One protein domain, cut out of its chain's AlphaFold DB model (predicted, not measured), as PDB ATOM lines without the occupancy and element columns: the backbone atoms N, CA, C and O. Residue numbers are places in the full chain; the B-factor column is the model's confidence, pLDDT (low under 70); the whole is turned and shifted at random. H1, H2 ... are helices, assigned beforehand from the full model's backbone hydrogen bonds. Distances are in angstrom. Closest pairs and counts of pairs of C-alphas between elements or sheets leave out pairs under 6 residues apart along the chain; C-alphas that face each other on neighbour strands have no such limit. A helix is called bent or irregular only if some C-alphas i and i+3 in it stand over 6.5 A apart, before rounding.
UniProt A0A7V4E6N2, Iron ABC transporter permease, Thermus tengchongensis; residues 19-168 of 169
ATOM      1  N   THR A  19     -29.658 -45.400  41.975       91.75
ATOM      2  CA  THR A  19     -29.484 -45.172  43.420       91.75
ATOM      3  C   THR A  19     -28.775 -46.344  44.101       91.75
ATOM      4  O   THR A  19     -27.996 -46.133  45.025       91.75
ATOM      5  N   LEU A  20     -29.008 -47.573  43.635       92.38
ATOM      6  CA  LEU A  20     -28.352 -48.783  44.140       92.38
ATOM      7  C   LEU A  20     -26.950 -49.016  43.556       92.38
ATOM      8  O   LEU A  20     -26.293 -49.969  43.964       92.38
ATOM      9  N   GLY A  21     -26.503 -48.175  42.619       91.88
ATOM     10  CA  GLY A  21     -25.221 -48.308  41.934       91.88
ATOM     11  C   GLY A  21     -25.252 -49.408  40.876       91.88
ATOM     12  O   GLY A  21     -25.321 -50.598  41.195       91.88
ATOM     13  N   ASN A  22     -25.157 -49.021  39.606       89.19
ATOM     14  CA  ASN A  22     -25.223 -49.944  38.481       89.19
ATOM     15  C   ASN A  22     -24.273 -49.533  37.348       89.19
ATOM     16  O   ASN A  22     -24.274 -48.387  36.907       89.19
ATOM     17  N   LEU A  23     -23.508 -50.499  36.838       87.75
ATOM     18  CA  LEU A  23     -22.601 -50.323  35.701       87.75
ATOM     19  C   LEU A  23     -23.219 -50.768  34.368       87.75
ATOM     20  O   LEU A  23     -22.632 -50.524  33.316       87.75
ATOM     21  N   ALA A  24     -24.400 -51.397  34.375       83.38
ATOM     22  CA  ALA A  24     -25.028 -51.937  33.166       83.38
ATOM     23  C   ALA A  24     -25.361 -50.870  32.107       83.38
ATOM     24  O   ALA A  24     -25.348 -51.165  30.914       83.38
ATOM     25  N   PHE A  25     -25.617 -49.627  32.522       77.50
ATOM     26  CA  PHE A  25     -26.001 -48.532  31.620       77.50
ATOM     27  C   PHE A  25     -24.814 -47.692  31.119       77.50
ATOM     28  O   PHE A  25     -25.008 -46.721  30.385       77.50
ATOM     29  N   LEU A  26     -23.582 -48.035  31.509       85.75
ATOM     30  CA  LEU A  26     -22.407 -47.236  31.185       85.75
ATOM     31  C   LEU A  26     -21.904 -47.523  29.761       85.75
ATOM     32  O   LEU A  26     -21.270 -48.543  29.495       85.75
ATOM     33  N   GLY A  27     -22.142 -46.589  28.841       92.19
ATOM     34  CA  GLY A  27     -21.593 -46.636  27.483       92.19
ATOM     35  C   GLY A  27     -20.193 -46.016  27.350       92.19
ATOM     36  O   GLY A  27     -19.704 -45.309  28.233       92.19
ATOM     37  N   TRP A  28     -19.575 -46.186  26.177       94.62
ATOM     38  CA  TRP A  28     -18.273 -45.592  25.832       94.62
ATOM     39  C   TRP A  28     -18.161 -44.072  26.036       94.62
ATOM     40  O   TRP A  28     -17.104 -43.628  26.491       94.62
ATOM     41  N   PRO A  29     -19.186 -43.242  25.744       94.31
ATOM     42  CA  PRO A  29     -19.123 -41.816  26.060       94.31
ATOM     43  C   PRO A  29     -18.913 -41.572  27.556       94.31
ATOM     44  O   PRO A  29     -18.090 -40.741  27.935       94.31
ATOM     45  N   GLY A  30     -19.588 -42.348  28.408       93.38
ATOM     46  CA  GLY A  30     -19.436 -42.238  29.851       93.38
ATOM     47  C   GLY A  30     -18.051 -42.660  30.332       93.38
ATOM     48  O   GLY A  30     -17.458 -41.974  31.163       93.38
ATOM     49  N   VAL A  31     -17.489 -43.712  29.730       95.12
ATOM     50  CA  VAL A  31     -16.102 -44.145  29.969       95.12
ATOM     51  C   VAL A  31     -15.099 -43.050  29.599       95.12
ATOM     52  O   VAL A  31     -14.170 -42.800  30.361       95.12
ATOM     53  N   LYS A  32     -15.286 -42.349  28.473       95.88
ATOM     54  CA  LYS A  32     -14.409 -41.230  28.078       95.88
ATOM     55  C   LYS A  32     -14.454 -40.083  29.086       95.88
ATOM     56  O   LYS A  32     -13.407 -39.537  29.423       95.88
ATOM     57  N   VAL A  33     -15.645 -39.745  29.585       94.94
ATOM     58  CA  VAL A  33     -15.817 -38.725  30.631       94.94
ATOM     59  C   VAL A  33     -15.091 -39.142  31.911       94.94
ATOM     60  O   VAL A  33     -14.308 -38.362  32.448       94.94
ATOM     61  N   LEU A  34     -15.277 -40.386  32.363       95.31
ATOM     62  CA  LEU A  34     -14.567 -40.923  33.529       95.31
ATOM     63  C   LEU A  34     -13.054 -40.881  33.340       95.31
ATOM     64  O   LEU A  34     -12.344 -40.440  34.237       95.31
ATOM     65  N   LEU A  35     -12.565 -41.296  32.171       95.56
ATOM     66  CA  LEU A  35     -11.141 -41.304  31.855       95.56
ATOM     67  C   LEU A  35     -10.550 -39.891  31.877       95.56
ATOM     68  O   LEU A  35      -9.469 -39.702  32.425       95.56
ATOM     69  N   LEU A  36     -11.262 -38.895  31.340       96.31
ATOM     70  CA  LEU A  36     -10.831 -37.497  31.376       96.31
ATOM     71  C   LEU A  36     -10.646 -37.013  32.819       96.31
ATOM     72  O   LEU A  36      -9.567 -36.541  33.176       96.31
ATOM     73  N   PHE A  37     -11.667 -37.167  33.664       96.44
ATOM     74  CA  PHE A  37     -11.577 -36.743  35.064       96.44
ATOM     75  C   PHE A  37     -10.547 -37.557  35.850       96.44
ATOM     76  O   PHE A  37      -9.818 -36.995  36.665       96.44
ATOM     77  N   PHE A  38     -10.426 -38.854  35.567       94.94
ATOM     78  CA  PHE A  38      -9.417 -39.722  36.166       94.94
ATOM     79  C   PHE A  38      -7.994 -39.258  35.842       94.94
ATOM     80  O   PHE A  38      -7.182 -39.102  36.752       94.94
ATOM     81  N   LEU A  39      -7.700 -38.968  34.572       95.38
ATOM     82  CA  LEU A  39      -6.385 -38.492  34.136       95.38
ATOM     83  C   LEU A  39      -6.062 -37.083  34.645       95.38
ATOM     84  O   LEU A  39      -4.895 -36.784  34.872       95.38
ATOM     85  N   LEU A  40      -7.064 -36.228  34.849       95.56
ATOM     86  CA  LEU A  40      -6.855 -34.885  35.395       95.56
ATOM     87  C   LEU A  40      -6.619 -34.900  36.911       95.56
ATOM     88  O   LEU A  40      -5.765 -34.170  37.412       95.56
ATOM     89  N   ALA A  41      -7.367 -35.716  37.652       94.88
ATOM     90  CA  ALA A  41      -7.406 -35.643  39.110       94.88
ATOM     91  C   ALA A  41      -6.521 -36.683  39.816       94.88
ATOM     92  O   ALA A  41      -6.042 -36.423  40.919       94.88
ATOM     93  N   LEU A  42      -6.247 -37.845  39.212       94.44
ATOM     94  CA  LEU A  42      -5.409 -38.862  39.852       94.44
ATOM     95  C   LEU A  42      -3.928 -38.451  39.967       94.44
ATOM     96  O   LEU A  42      -3.385 -38.586  41.065       94.44
ATOM     97  N   PRO A  43      -3.245 -37.946  38.916       95.50
ATOM     98  CA  PRO A  43      -1.822 -37.618  39.008       95.50
ATOM     99  C   PRO A  43      -1.457 -36.683  40.169       95.50
ATOM    100  O   PRO A  43      -0.547 -37.035  40.924       95.50
ATOM    101  N   PRO A  44      -2.152 -35.548  40.403       94.50
ATOM    102  CA  PRO A  44      -1.804 -34.694  41.531       94.50
ATOM    103  C   PRO A  44      -2.045 -35.377  42.885       94.50
ATOM    104  O   PRO A  44      -1.259 -35.167  43.806       94.50
ATOM    105  N   LEU A  45      -3.052 -36.251  43.016       94.31
ATOM    106  CA  LEU A  45      -3.252 -37.031  44.245       94.31
ATOM    107  C   LEU A  45      -2.087 -37.990  44.511       94.31
ATOM    108  O   LEU A  45      -1.629 -38.089  45.647       94.31
ATOM    109  N   LEU A  46      -1.572 -38.660  43.476       94.69
ATOM    110  CA  LEU A  46      -0.428 -39.572  43.612       94.69
ATOM    111  C   LEU A  46       0.842 -38.837  44.069       94.69
ATOM    112  O   LEU A  46       1.620 -39.375  44.860       94.69
ATOM    113  N   LEU A  47       1.033 -37.593  43.626       93.81
ATOM    114  CA  LEU A  47       2.168 -36.757  44.034       93.81
ATOM    115  C   LEU A  47       2.074 -36.295  45.499       93.81
ATOM    116  O   LEU A  47       3.099 -36.033  46.132       93.81
ATOM    117  N   LEU A  48       0.869 -36.262  46.074       94.06
ATOM    118  CA  LEU A  48       0.625 -35.838  47.455       94.06
ATOM    119  C   LEU A  48       0.869 -36.931  48.505       94.06
ATOM    120  O   LEU A  48       0.690 -36.674  49.695       94.06
ATOM    121  N   GLY A  49       1.349 -38.120  48.124       93.56
ATOM    122  CA  GLY A  49       1.614 -39.212  49.071       93.56
ATOM    123  C   GLY A  49       2.512 -38.808  50.252       93.56
ATOM    124  O   GLY A  49       2.229 -39.154  51.394       93.56
ATOM    125  N   ARG A  50       3.551 -37.991  50.018       92.19
ATOM    126  CA  ARG A  50       4.423 -37.480  51.099       92.19
ATOM    127  C   ARG A  50       3.701 -36.519  52.045       92.19
ATOM    128  O   ARG A  50       3.920 -36.574  53.250       92.19
ATOM    129  N   VAL A  51       2.840 -35.660  51.501       93.06
ATOM    130  CA  VAL A  51       2.029 -34.716  52.281       93.06
ATOM    131  C   VAL A  51       1.047 -35.479  53.167       93.06
ATOM    132  O   VAL A  51       0.903 -35.160  54.342       93.06
ATOM    133  N   LEU A  52       0.415 -36.525  52.628       94.56
ATOM    134  CA  LEU A  52      -0.503 -37.384  53.376       94.56
ATOM    135  C   LEU A  52       0.209 -38.160  54.491       94.56
ATOM    136  O   LEU A  52      -0.329 -38.247  55.592       94.56
ATOM    137  N   ASN A  53       1.433 -38.647  54.249       95.38
ATOM    138  CA  ASN A  53       2.264 -39.253  55.297       95.38
ATOM    139  C   ASN A  53       2.579 -38.248  56.417       95.38
ATOM    140  O   ASN A  53       2.471 -38.586  57.591       95.38
ATOM    141  N   ALA A  54       2.937 -37.006  56.077       93.75
ATOM    142  CA  ALA A  54       3.198 -35.967  57.075       93.75
ATOM    143  C   ALA A  54       1.935 -35.623  57.881       93.75
ATOM    144  O   ALA A  54       1.992 -35.533  59.102       93.75
ATOM    145  N   LEU A  55       0.781 -35.503  57.214       92.94
ATOM    146  CA  LEU A  55      -0.513 -35.287  57.868       92.94
ATOM    147  C   LEU A  55      -0.900 -36.436  58.810       92.94
ATOM    148  O   LEU A  55      -1.560 -36.192  59.817       92.94
ATOM    149  N   GLN A  56      -0.483 -37.671  58.514       93.25
ATOM    150  CA  GLN A  56      -0.724 -38.824  59.380       93.25
ATOM    151  C   GLN A  56       0.028 -38.732  60.719       93.25
ATOM    152  O   GLN A  56      -0.464 -39.252  61.718       93.25
ATOM    153  N   LEU A  57       1.177 -38.047  60.759       92.69
ATOM    154  CA  LEU A  57       1.938 -37.789  61.991       92.69
ATOM    155  C   LEU A  57       1.304 -36.699  62.870       92.69
ATOM    156  O   LEU A  57       1.715 -36.516  64.012       92.69
ATOM    157  N   GLY A  58       0.309 -35.986  62.345       93.12
ATOM    158  CA  GLY A  58      -0.374 -34.897  63.025       93.12
ATOM    159  C   GLY A  58      -0.228 -33.572  62.287       93.12
ATOM    160  O   GLY A  58       0.721 -33.322  61.543       93.12
ATOM    161  N   GLU A  59      -1.202 -32.694  62.509       93.19
ATOM    162  CA  GLU A  59      -1.265 -31.407  61.826       93.19
ATOM    163  C   GLU A  59      -0.126 -30.467  62.240       93.19
ATOM    164  O   GLU A  59       0.465 -29.805  61.392       93.19
ATOM    165  N   GLU A  60       0.228 -30.451  63.525       92.69
ATOM    166  CA  GLU A  60       1.320 -29.627  64.054       92.69
ATOM    167  C   GLU A  60       2.675 -30.025  63.459       92.69
ATOM    168  O   GLU A  60       3.433 -29.169  63.003       92.69
ATOM    169  N   VAL A  61       2.940 -31.334  63.371       91.62
ATOM    170  CA  VAL A  61       4.156 -31.877  62.752       91.62
ATOM    171  C   VAL A  61       4.216 -31.473  61.283       91.62
ATOM    172  O   VAL A  61       5.223 -30.932  60.831       91.62
ATOM    173  N   ALA A  62       3.122 -31.648  60.543       92.25
ATOM    174  CA  ALA A  62       3.061 -31.270  59.137       92.25
ATOM    175  C   ALA A  62       3.254 -29.751  58.917       92.25
ATOM    176  O   ALA A  62       3.956 -29.364  57.980       92.25
ATOM    177  N   LYS A  63       2.718 -28.891  59.801       92.94
ATOM    178  CA  LYS A  63       2.968 -27.434  59.779       92.94
ATOM    179  C   LYS A  63       4.436 -27.104  60.053       92.94
ATOM    180  O   LYS A  63       5.003 -26.273  59.351       92.94
ATOM    181  N   SER A  64       5.069 -27.784  61.014       93.38
ATOM    182  CA  SER A  64       6.493 -27.583  61.337       93.38
ATOM    183  C   SER A  64       7.436 -27.950  60.182       93.38
ATOM    184  O   SER A  64       8.505 -27.364  60.046       93.38
ATOM    185  N   LEU A  65       7.007 -28.855  59.292       91.50
ATOM    186  CA  LEU A  65       7.714 -29.222  58.059       91.50
ATOM    187  C   LEU A  65       7.517 -28.202  56.918       91.50
ATOM    188  O   LEU A  65       7.976 -28.437  55.800       91.50
ATOM    189  N   GLY A  66       6.826 -27.085  57.175       92.69
ATOM    190  CA  GLY A  66       6.611 -26.000  56.215       92.69
ATOM    191  C   GLY A  66       5.508 -26.267  55.188       92.69
ATOM    192  O   GLY A  66       5.452 -25.594  54.161       92.69
ATOM    193  N   LEU A  67       4.636 -27.254  55.423       93.56
ATOM    194  CA  LEU A  67       3.562 -27.580  54.486       93.56
ATOM    195  C   LEU A  67       2.403 -26.567  54.594       93.56
ATOM    196  O   LEU A  67       1.876 -26.364  55.691       93.56
ATOM    197  N   PRO A  68       1.927 -25.980  53.476       92.88
ATOM    198  CA  PRO A  68       0.777 -25.071  53.471       92.88
ATOM    199  C   PRO A  68      -0.543 -25.849  53.608       92.88
ATOM    200  O   PRO A  68      -1.227 -26.151  52.626       92.88
ATOM    201  N   LEU A  69      -0.885 -26.233  54.841       90.88
ATOM    202  CA  LEU A  69      -1.930 -27.227  55.099       90.88
ATOM    203  C   LEU A  69      -3.340 -26.804  54.697       90.88
ATOM    204  O   LEU A  69      -4.071 -27.658  54.199       90.88
ATOM    205  N   GLU A  70      -3.739 -25.541  54.882       91.75
ATOM    206  CA  GLU A  70      -5.096 -25.118  54.506       91.75
ATOM    207  C   GLU A  70      -5.335 -25.308  53.001       91.75
ATOM    208  O   GLU A  70      -6.311 -25.944  52.596       91.75
ATOM    209  N   GLY A  71      -4.396 -24.838  52.172       94.25
ATOM    210  CA  GLY A  71      -4.467 -24.981  50.717       94.25
ATOM    211  C   GLY A  71      -4.386 -26.439  50.263       94.25
ATOM    212  O   GLY A  71      -5.160 -26.860  49.405       94.25
ATOM    213  N   LEU A  72      -3.505 -27.238  50.875       94.50
ATOM    214  CA  LEU A  72      -3.348 -28.657  50.537       94.50
ATOM    215  C   LEU A  72      -4.586 -29.486  50.895       94.50
ATOM    216  O   LEU A  72      -5.000 -30.331  50.102       94.50
ATOM    217  N   LYS A  73      -5.207 -29.240  52.054       94.31
ATOM    218  CA  LYS A  73      -6.453 -29.910  52.455       94.31
ATOM    219  C   LYS A  73      -7.604 -29.548  51.522       94.31
ATOM    220  O   LYS A  73      -8.331 -30.444  51.095       94.31
ATOM    221  N   LEU A  74      -7.749 -28.265  51.180       96.44
ATOM    222  CA  LEU A  74      -8.772 -27.822  50.236       96.44
ATOM    223  C   LEU A  74      -8.562 -28.460  48.859       96.44
ATOM    224  O   LEU A  74      -9.506 -28.994  48.284       96.44
ATOM    225  N   PHE A  75      -7.325 -28.469  48.364       96.50
ATOM    226  CA  PHE A  75      -6.977 -29.119  47.104       96.50
ATOM    227  C   PHE A  75      -7.315 -30.616  47.124       96.50
ATOM    228  O   PHE A  75      -8.033 -31.087  46.247       96.50
ATOM    229  N   LEU A  76      -6.891 -31.349  48.162       95.38
ATOM    230  CA  LEU A  76      -7.222 -32.768  48.342       95.38
ATOM    231  C   LEU A  76      -8.734 -33.008  48.312       95.38
ATOM    232  O   LEU A  76      -9.196 -33.925  47.631       95.38
ATOM    233  N   LEU A  77      -9.501 -32.181  49.026       96.19
ATOM    234  CA  LEU A  77     -10.952 -32.297  49.097       96.19
ATOM    235  C   LEU A  77     -11.605 -32.043  47.736       96.19
ATOM    236  O   LEU A  77     -12.458 -32.828  47.326       96.19
ATOM    237  N   LEU A  78     -11.180 -31.007  47.010       97.31
ATOM    238  CA  LEU A  78     -11.695 -30.694  45.675       97.31
ATOM    239  C   LEU A  78     -11.374 -31.805  44.670       97.31
ATOM    240  O   LEU A  78     -12.266 -32.272  43.964       97.31
ATOM    241  N   THR A  79     -10.127 -32.276  44.629       96.19
ATOM    242  CA  THR A  79      -9.691 -33.304  43.676       96.19
ATOM    243  C   THR A  79     -10.338 -34.661  43.960       96.19
ATOM    244  O   THR A  79     -10.803 -35.327  43.033       96.19
ATOM    245  N   ALA A  80     -10.435 -35.064  45.233       95.12
ATOM    246  CA  ALA A  80     -11.129 -36.292  45.616       95.12
ATOM    247  C   ALA A  80     -12.636 -36.202  45.326       95.12
ATOM    248  O   ALA A  80     -13.207 -37.137  44.765       95.12
ATOM    249  N   SER A  81     -13.267 -35.067  45.641       96.44
ATOM    250  CA  SER A  81     -14.689 -34.844  45.353       96.44
ATOM    251  C   SER A  81     -14.971 -34.879  43.856       96.44
ATOM    252  O   SER A  81     -15.973 -35.455  43.452       96.44
ATOM    253  N   LEU A  82     -14.079 -34.331  43.025       96.81
ATOM    254  CA  LEU A  82     -14.215 -34.362  41.570       96.81
ATOM    255  C   LEU A  82     -14.192 -35.796  41.021       96.81
ATOM    256  O   LEU A  82     -15.053 -36.153  40.219       96.81
ATOM    257  N   LEU A  83     -13.255 -36.635  41.482       95.81
ATOM    258  CA  LEU A  83     -13.199 -38.052  41.096       95.81
ATOM    259  C   LEU A  83     -14.451 -38.813  41.528       95.81
ATOM    260  O   LEU A  83     -15.023 -39.561  40.736       95.81
ATOM    261  N   VAL A  84     -14.883 -38.617  42.776       95.75
ATOM    262  CA  VAL A  84     -16.075 -39.281  43.313       95.75
ATOM    263  C   VAL A  84     -17.328 -38.816  42.576       95.75
ATOM    264  O   VAL A  84     -18.135 -39.653  42.189       95.75
ATOM    265  N   ALA A  85     -17.480 -37.517  42.318       95.81
ATOM    266  CA  ALA A  85     -18.617 -36.970  41.583       95.81
ATOM    267  C   ALA A  85     -18.678 -37.513  40.150       95.81
ATOM    268  O   ALA A  85     -19.743 -37.940  39.712       95.81
ATOM    269  N   ALA A  86     -17.542 -37.567  39.444       95.19
ATOM    270  CA  ALA A  86     -17.470 -38.154  38.109       95.19
ATOM    271  C   ALA A  86     -17.861 -39.642  38.119       95.19
ATOM    272  O   ALA A  86     -18.620 -40.077  37.256       95.19
ATOM    273  N   ALA A  87     -17.394 -40.411  39.109       94.19
ATOM    274  CA  ALA A  87     -17.762 -41.817  39.271       94.19
ATOM    275  C   ALA A  87     -19.259 -41.995  39.568       94.19
ATOM    276  O   ALA A  87     -19.935 -42.760  38.883       94.19
ATOM    277  N   VAL A  88     -19.788 -41.261  40.550       94.69
ATOM    278  CA  VAL A  88     -21.183 -41.379  41.001       94.69
ATOM    279  C   VAL A  88     -22.163 -40.926  39.924       94.69
ATOM    280  O   VAL A  88     -23.169 -41.596  39.719       94.69
ATOM    281  N   ALA A  89     -21.857 -39.854  39.188       93.56
ATOM    282  CA  ALA A  89     -22.705 -39.375  38.094       93.56
ATOM    283  C   ALA A  89     -22.940 -40.439  37.008       93.56
ATOM    284  O   ALA A  89     -23.977 -40.428  36.352       93.56
ATOM    285  N   GLN A  90     -21.986 -41.359  36.831       92.75
ATOM    286  CA  GLN A  90     -21.993 -42.341  35.748       92.75
ATOM    287  C   GLN A  90     -22.397 -43.743  36.204       92.75
ATOM    288  O   GLN A  90     -23.065 -44.459  35.465       92.75
ATOM    289  N   ALA A  91     -21.979 -44.144  37.405       92.25
ATOM    290  CA  ALA A  91     -22.177 -45.490  37.938       92.25
ATOM    291  C   ALA A  91     -23.222 -45.556  39.064       92.25
ATOM    292  O   ALA A  91     -23.547 -46.644  39.540       92.25
ATOM    293  N   GLY A  92     -23.741 -44.412  39.512       93.44
ATOM    294  CA  GLY A  92     -24.603 -44.335  40.683       93.44
ATOM    295  C   GLY A  92     -23.839 -44.468  42.002       93.44
ATOM    296  O   GLY A  92     -22.615 -44.329  42.069       93.44
ATOM    297  N   ILE A  93     -24.569 -44.717  43.090       93.44
ATOM    298  CA  ILE A  93     -23.987 -44.755  44.439       93.44
ATOM    299  C   ILE A  93     -23.389 -46.139  44.701       93.44
ATOM    300  O   ILE A  93     -24.107 -47.120  44.871       93.44
ATOM    301  N   ILE A  94     -22.060 -46.213  44.784       93.94
ATOM    302  CA  ILE A  94     -21.337 -47.450  45.101       93.94
ATOM    303  C   ILE A  94     -20.624 -47.286  46.442       93.94
ATOM    304  O   ILE A  94     -19.681 -46.506  46.586       93.94
ATOM    305  N   GLY A  95     -21.081 -48.044  47.437       90.56
ATOM    306  CA  GLY A  95     -20.528 -48.030  48.787       90.56
ATOM    307  C   GLY A  95     -19.327 -48.960  48.972       90.56
ATOM    308  O   GLY A  95     -19.072 -49.866  48.178       90.56
ATOM    309  N   PHE A  96     -18.625 -48.755  50.088       93.31
ATOM    310  CA  PHE A  96     -17.613 -49.638  50.684       93.31
ATOM    311  C   PHE A  96     -16.311 -49.890  49.918       93.31
ATOM    312  O   PHE A  96     -15.317 -50.181  50.575       93.31
ATOM    313  N   VAL A  97     -16.236 -49.718  48.597       96.00
ATOM    314  CA  VAL A  97     -14.988 -49.934  47.830       96.00
ATOM    315  C   VAL A  97     -13.836 -49.087  48.388       96.00
ATOM    316  O   VAL A  97     -12.751 -49.610  48.657       96.00
ATOM    317  N   GLY A  98     -14.100 -47.800  48.641       93.81
ATOM    318  CA  GLY A  98     -13.137 -46.859  49.225       93.81
ATOM    319  C   GLY A  98     -12.819 -47.106  50.702       93.81
ATOM    320  O   GLY A  98     -11.857 -46.549  51.217       93.81
ATOM    321  N   LEU A  99     -13.585 -47.960  51.387       93.44
ATOM    322  CA  LEU A  99     -13.303 -48.378  52.758       93.44
ATOM    323  C   LEU A  99     -12.545 -49.709  52.764       93.44
ATOM    324  O   LEU A  99     -11.450 -49.780  53.308       93.44
ATOM    325  N   ILE A 100     -13.075 -50.748  52.120       95.06
ATOM    326  CA  ILE A 100     -12.503 -52.099  52.106       95.06
ATOM    327  C   ILE A 100     -11.078 -52.077  51.555       95.06
ATOM    328  O   ILE A 100     -10.144 -52.532  52.215       95.06
ATOM    329  N   THR A 101     -10.905 -51.516  50.359       96.38
ATOM    330  CA  THR A 101      -9.659 -51.635  49.597       96.38
ATOM    331  C   THR A 101      -8.445 -51.062  50.334       96.38
ATOM    332  O   THR A 101      -7.510 -51.825  50.594       96.38
ATOM    333  N   PRO A 102      -8.414 -49.771  50.725       95.19
ATOM    334  CA  PRO A 102      -7.239 -49.225  51.400       95.19
ATOM    335  C   PRO A 102      -6.995 -49.891  52.755       95.19
ATOM    336  O   PRO A 102      -5.845 -50.046  53.151       95.19
ATOM    337  N   HIS A 103      -8.035 -50.330  53.471       93.81
ATOM    338  CA  HIS A 103      -7.859 -51.007  54.759       93.81
ATOM    339  C   HIS A 103      -7.239 -52.399  54.607       93.81
ATOM    340  O   HIS A 103      -6.380 -52.771  55.408       93.81
ATOM    341  N   LEU A 104      -7.645 -53.161  53.587       93.75
ATOM    342  CA  LEU A 104      -7.015 -54.440  53.267       93.75
ATOM    343  C   LEU A 104      -5.559 -54.231  52.857       93.75
ATOM    344  O   LEU A 104      -4.669 -54.858  53.427       93.75
ATOM    345  N   LEU A 105      -5.306 -53.309  51.927       96.81
ATOM    346  CA  LEU A 105      -3.966 -53.070  51.398       96.81
ATOM    347  C   LEU A 105      -3.004 -52.499  52.437       96.81
ATOM    348  O   LEU A 105      -1.840 -52.888  52.423       96.81
ATOM    349  N   ARG A 106      -3.471 -51.687  53.395       94.81
ATOM    350  CA  ARG A 106      -2.642 -51.231  54.530       94.81
ATOM    351  C   ARG A 106      -2.022 -52.384  55.310       94.81
ATOM    352  O   ARG A 106      -0.907 -52.261  55.803       94.81
ATOM    353  N   ARG A 107      -2.716 -53.522  55.412       91.38
ATOM    354  CA  ARG A 107      -2.190 -54.701  56.112       91.38
ATOM    355  C   ARG A 107      -1.045 -55.379  55.354       91.38
ATOM    356  O   ARG A 107      -0.227 -56.028  55.995       91.38
ATOM    357  N   PHE A 108      -1.000 -55.244  54.029       94.19
ATOM    358  CA  PHE A 108      -0.002 -55.892  53.173       94.19
ATOM    359  C   PHE A 108       1.149 -54.960  52.777       94.19
ATOM    360  O   PHE A 108       2.289 -55.402  52.711       94.19
ATOM    361  N   LEU A 109       0.855 -53.686  52.513       94.50
ATOM    362  CA  LEU A 109       1.800 -52.698  51.980       94.50
ATOM    363  C   LEU A 109       2.284 -51.687  53.030       94.50
ATOM    364  O   LEU A 109       3.194 -50.911  52.754       94.50
ATOM    365  N   GLY A 110       1.682 -51.681  54.223       93.19
ATOM    366  CA  GLY A 110       1.953 -50.693  55.266       93.19
ATOM    367  C   GLY A 110       1.165 -49.393  55.088       93.19
ATOM    368  O   GLY A 110       0.168 -49.331  54.367       93.19
ATOM    369  N   GLU A 111       1.599 -48.345  55.789       93.56
ATOM    370  CA  GLU A 111       0.870 -47.071  55.884       93.56
ATOM    371  C   GLU A 111       1.409 -45.963  54.963       93.56
ATOM    372  O   GLU A 111       0.855 -44.870  54.946       93.56
ATOM    373  N   ASP A 112       2.438 -46.236  54.150       96.12
ATOM    374  CA  ASP A 112       2.990 -45.241  53.219       96.12
ATOM    375  C   ASP A 112       2.003 -44.936  52.075       96.12
ATOM    376  O   ASP A 112       1.796 -45.749  51.165       96.12
ATOM    377  N   TYR A 113       1.437 -43.725  52.074       96.12
ATOM    378  CA  TYR A 113       0.494 -43.247  51.062       96.12
ATOM    379  C   TYR A 113       1.073 -43.213  49.645       96.12
ATOM    380  O   TYR A 113       0.305 -43.282  48.684       96.12
ATOM    381  N   ARG A 114       2.400 -43.172  49.471       95.81
ATOM    382  CA  ARG A 114       3.036 -43.234  48.141       95.81
ATOM    383  C   ARG A 114       2.774 -44.565  47.444       95.81
ATOM    384  O   ARG A 114       2.624 -44.593  46.227       95.81
ATOM    385  N   LEU A 115       2.722 -45.651  48.213       96.19
ATOM    386  CA  LEU A 115       2.410 -46.992  47.721       96.19
ATOM    387  C   LEU A 115       0.919 -47.289  47.865       96.19
ATOM    388  O   LEU A 115       0.308 -47.876  46.971       96.19
ATOM    389  N   LEU A 116       0.314 -46.847  48.967       96.62
ATOM    390  CA  LEU A 116      -1.072 -47.157  49.276       96.62
ATOM    391  C   LEU A 116      -2.054 -46.494  48.306       96.62
ATOM    392  O   LEU A 116      -3.038 -47.135  47.951       96.62
ATOM    393  N   LEU A 117      -1.819 -45.252  47.863       96.00
ATOM    394  CA  LEU A 117      -2.707 -44.575  46.909       96.00
ATOM    395  C   LEU A 117      -2.820 -45.311  45.562       96.00
ATOM    396  O   LEU A 117      -3.941 -45.680  45.202       96.00
ATOM    397  N   PRO A 118      -1.721 -45.578  44.822       95.88
ATOM    398  CA  PRO A 118      -1.819 -46.291  43.548       95.88
ATOM    399  C   PRO A 118      -2.318 -47.725  43.742       95.88
ATOM    400  O   PRO A 118      -3.157 -48.193  42.971       95.88
ATOM    401  N   ALA A 119      -1.886 -48.405  44.809       96.88
ATOM    402  CA  ALA A 119      -2.374 -49.743  45.108       96.88
ATOM    403  C   ALA A 119      -3.879 -49.751  45.416       96.88
ATOM    404  O   ALA A 119      -4.576 -50.656  44.974       96.88
ATOM    405  N   SER A 120      -4.406 -48.741  46.116       96.81
ATOM    406  CA  SER A 120      -5.842 -48.629  46.413       96.81
ATOM    407  C   SER A 120      -6.666 -48.302  45.176       96.81
ATOM    408  O   SER A 120      -7.776 -48.811  45.047       96.81
ATOM    409  N   ALA A 121      -6.135 -47.505  44.244       95.69
ATOM    410  CA  ALA A 121      -6.794 -47.270  42.962       95.69
ATOM    411  C   ALA A 121      -6.938 -48.581  42.167       95.69
ATOM    412  O   ALA A 121      -8.036 -48.929  41.732       95.69
ATOM    413  N   LEU A 122      -5.851 -49.352  42.048       97.19
ATOM    414  CA  LEU A 122      -5.851 -50.635  41.339       97.19
ATOM    415  C   LEU A 122      -6.669 -51.708  42.066       97.19
ATOM    416  O   LEU A 122      -7.504 -52.372  41.461       97.19
ATOM    417  N   GLY A 123      -6.471 -51.857  43.374       97.62
ATOM    418  CA  GLY A 123      -7.210 -52.810  44.195       97.62
ATOM    419  C   GLY A 123      -8.708 -52.519  44.207       97.62
ATOM    420  O   GLY A 123      -9.507 -53.449  44.193       97.62
ATOM    421  N   GLY A 124      -9.092 -51.240  44.167       97.00
ATOM    422  CA  GLY A 124     -10.487 -50.821  44.099       97.00
ATOM    423  C   GLY A 124     -11.100 -51.167  42.748       97.00
ATOM    424  O   GLY A 124     -12.216 -51.675  42.706       97.00
ATOM    425  N   ALA A 125     -10.346 -50.976  41.658       96.31
ATOM    426  CA  ALA A 125     -10.754 -51.401  40.323       96.31
ATOM    427  C   ALA A 125     -10.958 -52.923  40.249       96.31
ATOM    428  O   ALA A 125     -11.983 -53.376  39.745       96.31
ATOM    429  N   VAL A 126     -10.035 -53.711  40.811       97.69
ATOM    430  CA  VAL A 126     -10.155 -55.178  40.876       97.69
ATOM    431  C   VAL A 126     -11.363 -55.598  41.714       97.69
ATOM    432  O   VAL A 126     -12.173 -56.399  41.253       97.69
ATOM    433  N   LEU A 127     -11.521 -55.046  42.921       97.06
ATOM    434  CA  LEU A 127     -12.650 -55.349  43.804       97.06
ATOM    435  C   LEU A 127     -13.986 -55.042  43.116       97.06
ATOM    436  O   LEU A 127     -14.900 -55.863  43.156       97.06
ATOM    437  N   LEU A 128     -14.097 -53.872  42.479       96.25
ATOM    438  CA  LEU A 128     -15.321 -53.454  41.809       96.25
ATOM    439  C   LEU A 128     -15.620 -54.311  40.573       96.25
ATOM    440  O   LEU A 128     -16.767 -54.706  40.387       96.25
ATOM    441  N   ALA A 129     -14.609 -54.650  39.771       95.81
ATOM    442  CA  ALA A 129     -14.774 -55.536  38.619       95.81
ATOM    443  C   ALA A 129     -15.241 -56.940  39.037       95.81
ATOM    444  O   ALA A 129     -16.124 -57.515  38.403       95.81
ATOM    445  N   LEU A 130     -14.697 -57.481  40.133       95.75
ATOM    446  CA  LEU A 130     -15.147 -58.757  40.691       95.75
ATOM    447  C   LEU A 130     -16.574 -58.668  41.242       95.75
ATOM    448  O   LEU A 130     -17.366 -59.583  41.027       95.75
ATOM    449  N   ALA A 131     -16.922 -57.571  41.919       94.31
ATOM    450  CA  ALA A 131     -18.281 -57.350  42.404       94.31
ATOM    451  C   ALA A 131     -19.291 -57.253  41.250       94.31
ATOM    452  O   ALA A 131     -20.364 -57.846  41.341       94.31
ATOM    453  N   ASP A 132     -18.945 -56.564  40.158       93.12
ATOM    454  CA  ASP A 132     -19.781 -56.464  38.953       93.12
ATOM    455  C   ASP A 132     -19.945 -57.828  38.269       93.12
ATOM    456  O   ASP A 132     -21.057 -58.232  37.924       93.12
ATOM    457  N   LEU A 133     -18.859 -58.599  38.155       93.06
ATOM    458  CA  LEU A 133     -18.911 -59.959  37.623       93.06
ATOM    459  C   LEU A 133     -19.830 -60.863  38.458       93.06
ATOM    460  O   LEU A 133     -20.646 -61.598  37.899       93.06
ATOM    461  N   LEU A 134     -19.737 -60.800  39.790       92.31
ATOM    462  CA  LEU A 134     -20.638 -61.525  40.690       92.31
ATOM    463  C   LEU A 134     -22.092 -61.062  40.520       92.31
ATOM    464  O   LEU A 134     -22.987 -61.895  40.393       92.31
ATOM    465  N   ALA A 135     -22.328 -59.752  40.437       90.75
ATOM    466  CA  ALA A 135     -23.662 -59.185  40.248       90.75
ATOM    467  C   ALA A 135     -24.343 -59.686  38.958       90.75
ATOM    468  O   ALA A 135     -25.534 -59.996  38.962       90.75
ATOM    469  N   ARG A 136     -23.578 -59.843  37.868       89.31
ATOM    470  CA  ARG A 136     -24.073 -60.337  36.565       89.31
ATOM    471  C   ARG A 136     -24.251 -61.853  36.486       89.31
ATOM    472  O   ARG A 136     -24.928 -62.354  35.584       89.31
ATOM    473  N   THR A 137     -23.587 -62.609  37.359       89.44
ATOM    474  CA  THR A 137     -23.567 -64.079  37.298       89.44
ATOM    475  C   THR A 137     -24.532 -64.726  38.285       89.44
ATOM    476  O   THR A 137     -25.127 -65.746  37.943       89.44
ATOM    477  N   LEU A 138     -24.739 -64.133  39.466       85.56
ATOM    478  CA  LEU A 138     -25.501 -64.748  40.559       85.56
ATOM    479  C   LEU A 138     -27.014 -64.870  40.307       85.56
ATOM    480  O   LEU A 138     -27.634 -65.772  40.860       85.56
ATOM    481  N   THR A 139     -27.621 -63.994  39.500       76.69
ATOM    482  CA  THR A 139     -29.095 -63.887  39.404       76.69
ATOM    483  C   THR A 139     -29.656 -63.909  37.987       76.69
ATOM    484  O   THR A 139     -30.742 -63.384  37.750       76.69
ATOM    485  N   ARG A 140     -28.969 -64.536  37.024       75.69
ATOM    486  CA  ARG A 140     -29.487 -64.640  35.645       75.69
ATOM    487  C   ARG A 140     -30.927 -65.198  35.626       75.69
ATOM    488  O   ARG A 140     -31.161 -66.219  36.272       75.69
ATOM    489  N   PRO A 141     -31.880 -64.584  34.888       68.50
ATOM    490  CA  PRO A 141     -31.727 -63.504  33.896       68.50
ATOM    491  C   PRO A 141     -31.811 -62.066  34.450       68.50
ATOM    492  O   PRO A 141     -31.705 -61.121  33.675       68.50
ATOM    493  N   ALA A 142     -32.014 -61.876  35.755       73.50
ATOM    494  CA  ALA A 142     -32.066 -60.555  36.378       73.50
ATOM    495  C   ALA A 142     -30.654 -60.034  36.707       73.50
ATOM    496  O   ALA A 142     -29.833 -60.741  37.293       73.50
ATOM    497  N   GLU A 143     -30.369 -58.776  36.373       73.62
ATOM    498  CA  GLU A 143     -29.110 -58.124  36.743       73.62
ATOM    499  C   GLU A 143     -29.248 -57.441  38.108       73.62
ATOM    500  O   GLU A 143     -30.085 -56.554  38.294       73.62
ATOM    501  N   LEU A 144     -28.429 -57.856  39.076       86.81
ATOM    502  CA  LEU A 144     -28.322 -57.163  40.356       86.81
ATOM    503  C   LEU A 144     -27.488 -55.883  40.197       86.81
ATOM    504  O   LEU A 144     -26.445 -55.917  39.543       86.81
ATOM    505  N   PRO A 145     -27.867 -54.766  40.845       91.06
ATOM    506  CA  PRO A 145     -27.000 -53.597  40.925       91.06
ATOM    507  C   PRO A 145     -25.713 -53.934  41.690       91.06
ATOM    508  O   PRO A 145     -25.757 -54.505  42.784       91.06
ATOM    509  N   VAL A 146     -24.556 -53.555  41.141       93.44
ATOM    510  CA  VAL A 146     -23.245 -53.839  41.748       93.44
ATOM    511  C   VAL A 146     -23.115 -53.262  43.162       93.44
ATOM    512  O   VAL A 146     -22.474 -53.879  44.015       93.44
ATOM    513  N   GLY A 147     -23.765 -52.131  43.459       93.25
ATOM    514  CA  GLY A 147     -23.718 -51.531  44.795       93.25
ATOM    515  C   GLY A 147     -24.402 -52.377  45.875       93.25
ATOM    516  O   GLY A 147     -24.011 -52.313  47.044       93.25
ATOM    517  N   VAL A 148     -25.352 -53.246  45.503       92.56
ATOM    518  CA  VAL A 148     -25.918 -54.249  46.422       92.56
ATOM    519  C   VAL A 148     -24.839 -55.258  46.811       92.56
ATOM    520  O   VAL A 148     -24.636 -55.522  47.995       92.56
ATOM    521  N   VAL A 149     -24.088 -55.769  45.830       93.56
ATOM    522  CA  VAL A 149     -23.002 -56.731  46.066       93.56
ATOM    523  C   VAL A 149     -21.895 -56.110  46.916       93.56
ATOM    524  O   VAL A 149     -21.471 -56.710  47.905       93.56
ATOM    525  N   THR A 150     -21.453 -54.887  46.604       94.69
ATOM    526  CA  THR A 150     -20.402 -54.228  47.400       94.69
ATOM    527  C   THR A 150     -20.858 -53.921  48.826       94.69
ATOM    528  O   THR A 150     -20.052 -54.020  49.751       94.69
ATOM    529  N   THR A 151     -22.140 -53.616  49.038       93.38
ATOM    530  CA  THR A 151     -22.720 -53.415  50.376       93.38
ATOM    531  C   THR A 151     -22.790 -54.716  51.172       93.38
ATOM    532  O   THR A 151     -22.418 -54.729  52.346       93.38
ATOM    533  N   LEU A 152     -23.190 -55.825  50.539       93.56
ATOM    534  CA  LEU A 152     -23.204 -57.150  51.170       93.56
ATOM    535  C   LEU A 152     -21.803 -57.622  51.573       93.56
ATOM    536  O   LEU A 152     -21.662 -58.304  52.582       93.56
ATOM    537  N   LEU A 153     -20.764 -57.234  50.830       92.94
ATOM    538  CA  LEU A 153     -19.371 -57.495  51.205       92.94
ATOM    539  C   LEU A 153     -18.879 -56.532  52.297       92.94
ATOM    540  O   LEU A 153     -18.199 -56.925  53.247       92.94
ATOM    541  N   GLY A 154     -19.221 -55.255  52.166       92.19
ATOM    542  CA  GLY A 154     -18.702 -54.189  53.009       92.19
ATOM    543  C   GLY A 154     -19.316 -54.101  54.398       92.19
ATOM    544  O   GLY A 154     -18.594 -53.795  55.346       92.19
ATOM    545  N   GLY A 155     -20.603 -54.415  54.548       93.19
ATOM    546  CA  GLY A 155     -21.282 -54.452  55.846       93.19
ATOM    547  C   GLY A 155     -20.601 -55.411  56.832       93.19
ATOM    548  O   GLY A 155     -20.136 -54.961  57.883       93.19
ATOM    549  N   PRO A 156     -20.444 -56.705  56.491       93.75
ATOM    550  CA  PRO A 156     -19.700 -57.663  57.306       93.75
ATOM    551  C   PRO A 156     -18.249 -57.241  57.557       93.75
ATOM    552  O   PRO A 156     -17.765 -57.353  58.683       93.75
ATOM    553  N   PHE A 157     -17.559 -56.699  56.545       92.75
ATOM    554  CA  PHE A 157     -16.188 -56.206  56.699       92.75
ATOM    555  C   PHE A 157     -16.088 -55.063  57.721       92.75
ATOM    556  O   PHE A 157     -15.196 -55.055  58.574       92.75
ATOM    557  N   PHE A 158     -17.018 -54.111  57.670       91.25
ATOM    558  CA  PHE A 158     -17.075 -52.990  58.602       91.25
ATOM    559  C   PHE A 158     -17.393 -53.452  60.030       91.25
ATOM    560  O   PHE A 158     -16.711 -53.046  60.974       91.25
ATOM    561  N   LEU A 159     -18.364 -54.357  60.192       92.69
ATOM    562  CA  LEU A 159     -18.685 -54.961  61.489       92.69
ATOM    563  C   LEU A 159     -17.484 -55.707  62.078       92.69
ATOM    564  O   LEU A 159     -17.170 -55.541  63.258       92.69
ATOM    565  N   TYR A 160     -16.764 -56.466  61.252       91.12
ATOM    566  CA  TYR A 160     -15.533 -57.140  61.653       91.12
ATOM    567  C   TYR A 160     -14.458 -56.149  62.135       91.12
ATOM    568  O   TYR A 160     -13.852 -56.360  63.191       91.12
ATOM    569  N   LEU A 161     -14.239 -55.042  61.414       87.38
ATOM    570  CA  LEU A 161     -13.302 -53.997  61.841       87.38
ATOM    571  C   LEU A 161     -13.697 -53.382  63.189       87.38
ATOM    572  O   LEU A 161     -12.830 -53.170  64.042       87.38
ATOM    573  N   MET A 162     -14.990 -53.118  63.393       89.31
ATOM    574  CA  MET A 162     -15.512 -52.564  64.642       89.31
ATOM    575  C   MET A 162     -15.324 -53.536  65.812       89.31
ATOM    576  O   MET A 162     -14.859 -53.136  66.882       89.31
ATOM    577  N   TRP A 163     -15.615 -54.822  65.604       92.19
ATOM    578  CA  TRP A 163     -15.438 -55.850  66.628       92.19
ATOM    579  C   TRP A 163     -13.969 -56.006  67.034       92.19
ATOM    580  O   TRP A 163     -13.648 -56.015  68.222       92.19
ATOM    581  N   ARG A 164     -13.051 -56.023  66.062       85.69
ATOM    582  CA  ARG A 164     -11.615 -56.171  66.329       85.69
ATOM    583  C   ARG A 164     -11.019 -54.996  67.110       85.69
ATOM    584  O   ARG A 164     -10.066 -55.194  67.861       85.69
ATOM    585  N   ARG A 165     -11.546 -53.777  66.939       79.31
ATOM    586  CA  ARG A 165     -11.086 -52.593  67.686       79.31
ATOM    587  C   ARG A 165     -11.570 -52.577  69.138       79.31
ATOM    588  O   ARG A 165     -10.844 -52.068  69.981       79.31
ATOM    589  N   ARG A 166     -12.726 -53.180  69.445       73.88
ATOM    590  CA  ARG A 166     -13.232 -53.291  70.827       73.88
ATOM    591  C   ARG A 166     -12.349 -54.143  71.744       73.88
ATOM    592  O   ARG A 166     -12.373 -53.921  72.939       73.88
ATOM    593  N   GLY A 167     -11.563 -55.078  71.208       58.47
ATOM    594  CA  GLY A 167     -10.631 -55.895  72.000       58.47
ATOM    595  C   GLY A 167      -9.264 -55.251  72.274       58.47
ATOM    596  O   GLY A 167      -8.354 -55.952  72.703       58.47
ATOM    597  N   ARG A 168      -9.072 -53.966  71.937       53.72
ATOM    598  CA  ARG A 168      -7.808 -53.217  72.114       53.72
ATOM    599  C   ARG A 168      -7.973 -51.913  72.911       53.72
ATOM    600  O   ARG A 168      -7.032 -51.125  72.946       53.72
TER     601      ARG A 168
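What this domain is: This is residues 19 to 168 of the 169 residues of the protein "Iron ABC transporter permease" of Thermus tengchongensis (UniProt A0A7V4E6N2). The longest helix, H6, has H5 and the first part of H7 packed on it at steep angles, while a second unit, H1 and H4 side by side and running opposite ways, joins it mainly at one end, where H2 and the end of H1 meet the start of H6. The short helices H2 and H3 make a corner at that end, and residues 162 to 168, of which 162 to 166 belong to H7, stick out elsewhere. The printed part has 150 residues with seven named helices, H1 to H7 in order, and no named strand; its class is all helix. It is only just compact, close to loose, with a radius of gyration of the C-alphas of 17.4 A, and its flat outline spans 59 by 45 by 23 A.

Where its parts are: H6, residues 113 to 138, runs 35.3 A from C-alpha 113 at (0.494, -43.247, 51.062) to C-alpha 138. H5 is residues 97 to 109, 17.5 A, and H7 is residues 146 to 166, 30.8 A, ending with C-alpha 166 at (-13.232, -53.291, 70.827). H1, residues 28 to 47, begins with C-alpha 28 at (-18.273, -45.592, 25.832) and measures 28.8 A. H1 is only just irregular, with C-alphas 40 and 43 6.8 A apart, and has a kink of 30 degrees near residue 41. H4, residues 69 to 91, measures 32.2 A; H2, residues 49 to 56, 10.6 A; H3, residues 59 to 64, 8.7 A.

How they stand to each other: H6 is the hub, touching H1, H2, H5 and H7. H5 touches it at a steep tilt of 53 degrees, opposite ways; their closest C-alphas, those of Pro 102 and Ser 120, are 5.2 A apart. H7 touches H6 with residues 146 to 150 alone, closest at the C-alphas of Val 146 and Asp 132, 5.2 A. H5 and H7 touch at a steep tilt of 52 degrees, closest at the C-alphas of Ile 100 and Gly 154, 6.6 A. H2 is about perpendicular to H6, at 84 degrees, and touches it, closest at the C-alphas of Gly 49 and Arg 114, 4.4 A. H1 touches H6 with residues 46 to 47 alone, closest at the C-alphas of Leu 46 and Leu 117, 6.4 A. H1 and H4 touch at a shallow tilt of 20 degrees, opposite ways, closest at the C-alphas of Ala 41 and Thr 79, 5.6 A. H4 and H6 are apart. H2 touches H3, closest at the C-alphas of Ala 54 and Ala 62, 5.1 A; H3 and H4 only just touch, with 3 pairs of C-alphas within 8 A, and only at the corner, closest at the C-alphas of Lys 63 and Leu 69, 6.8 A. Every O i to N i+4 pair is within hydrogen-bond range in H2 and H3, against 13 of 16 in H1, 18 of 19 in H4, 6 of 9 in H5, 21 of 22 in H6 and 16 of 17 in H7.

The domain as a whole: The two C-alphas farthest apart, those of Ser 64 and Pro 141, are 59.2 A apart. The printed part has no cut and no long link. Residues 137 to 142 stand free. The mean pLDDT of the printed part is 92.2, with residues 141, 167 and 168 under 70.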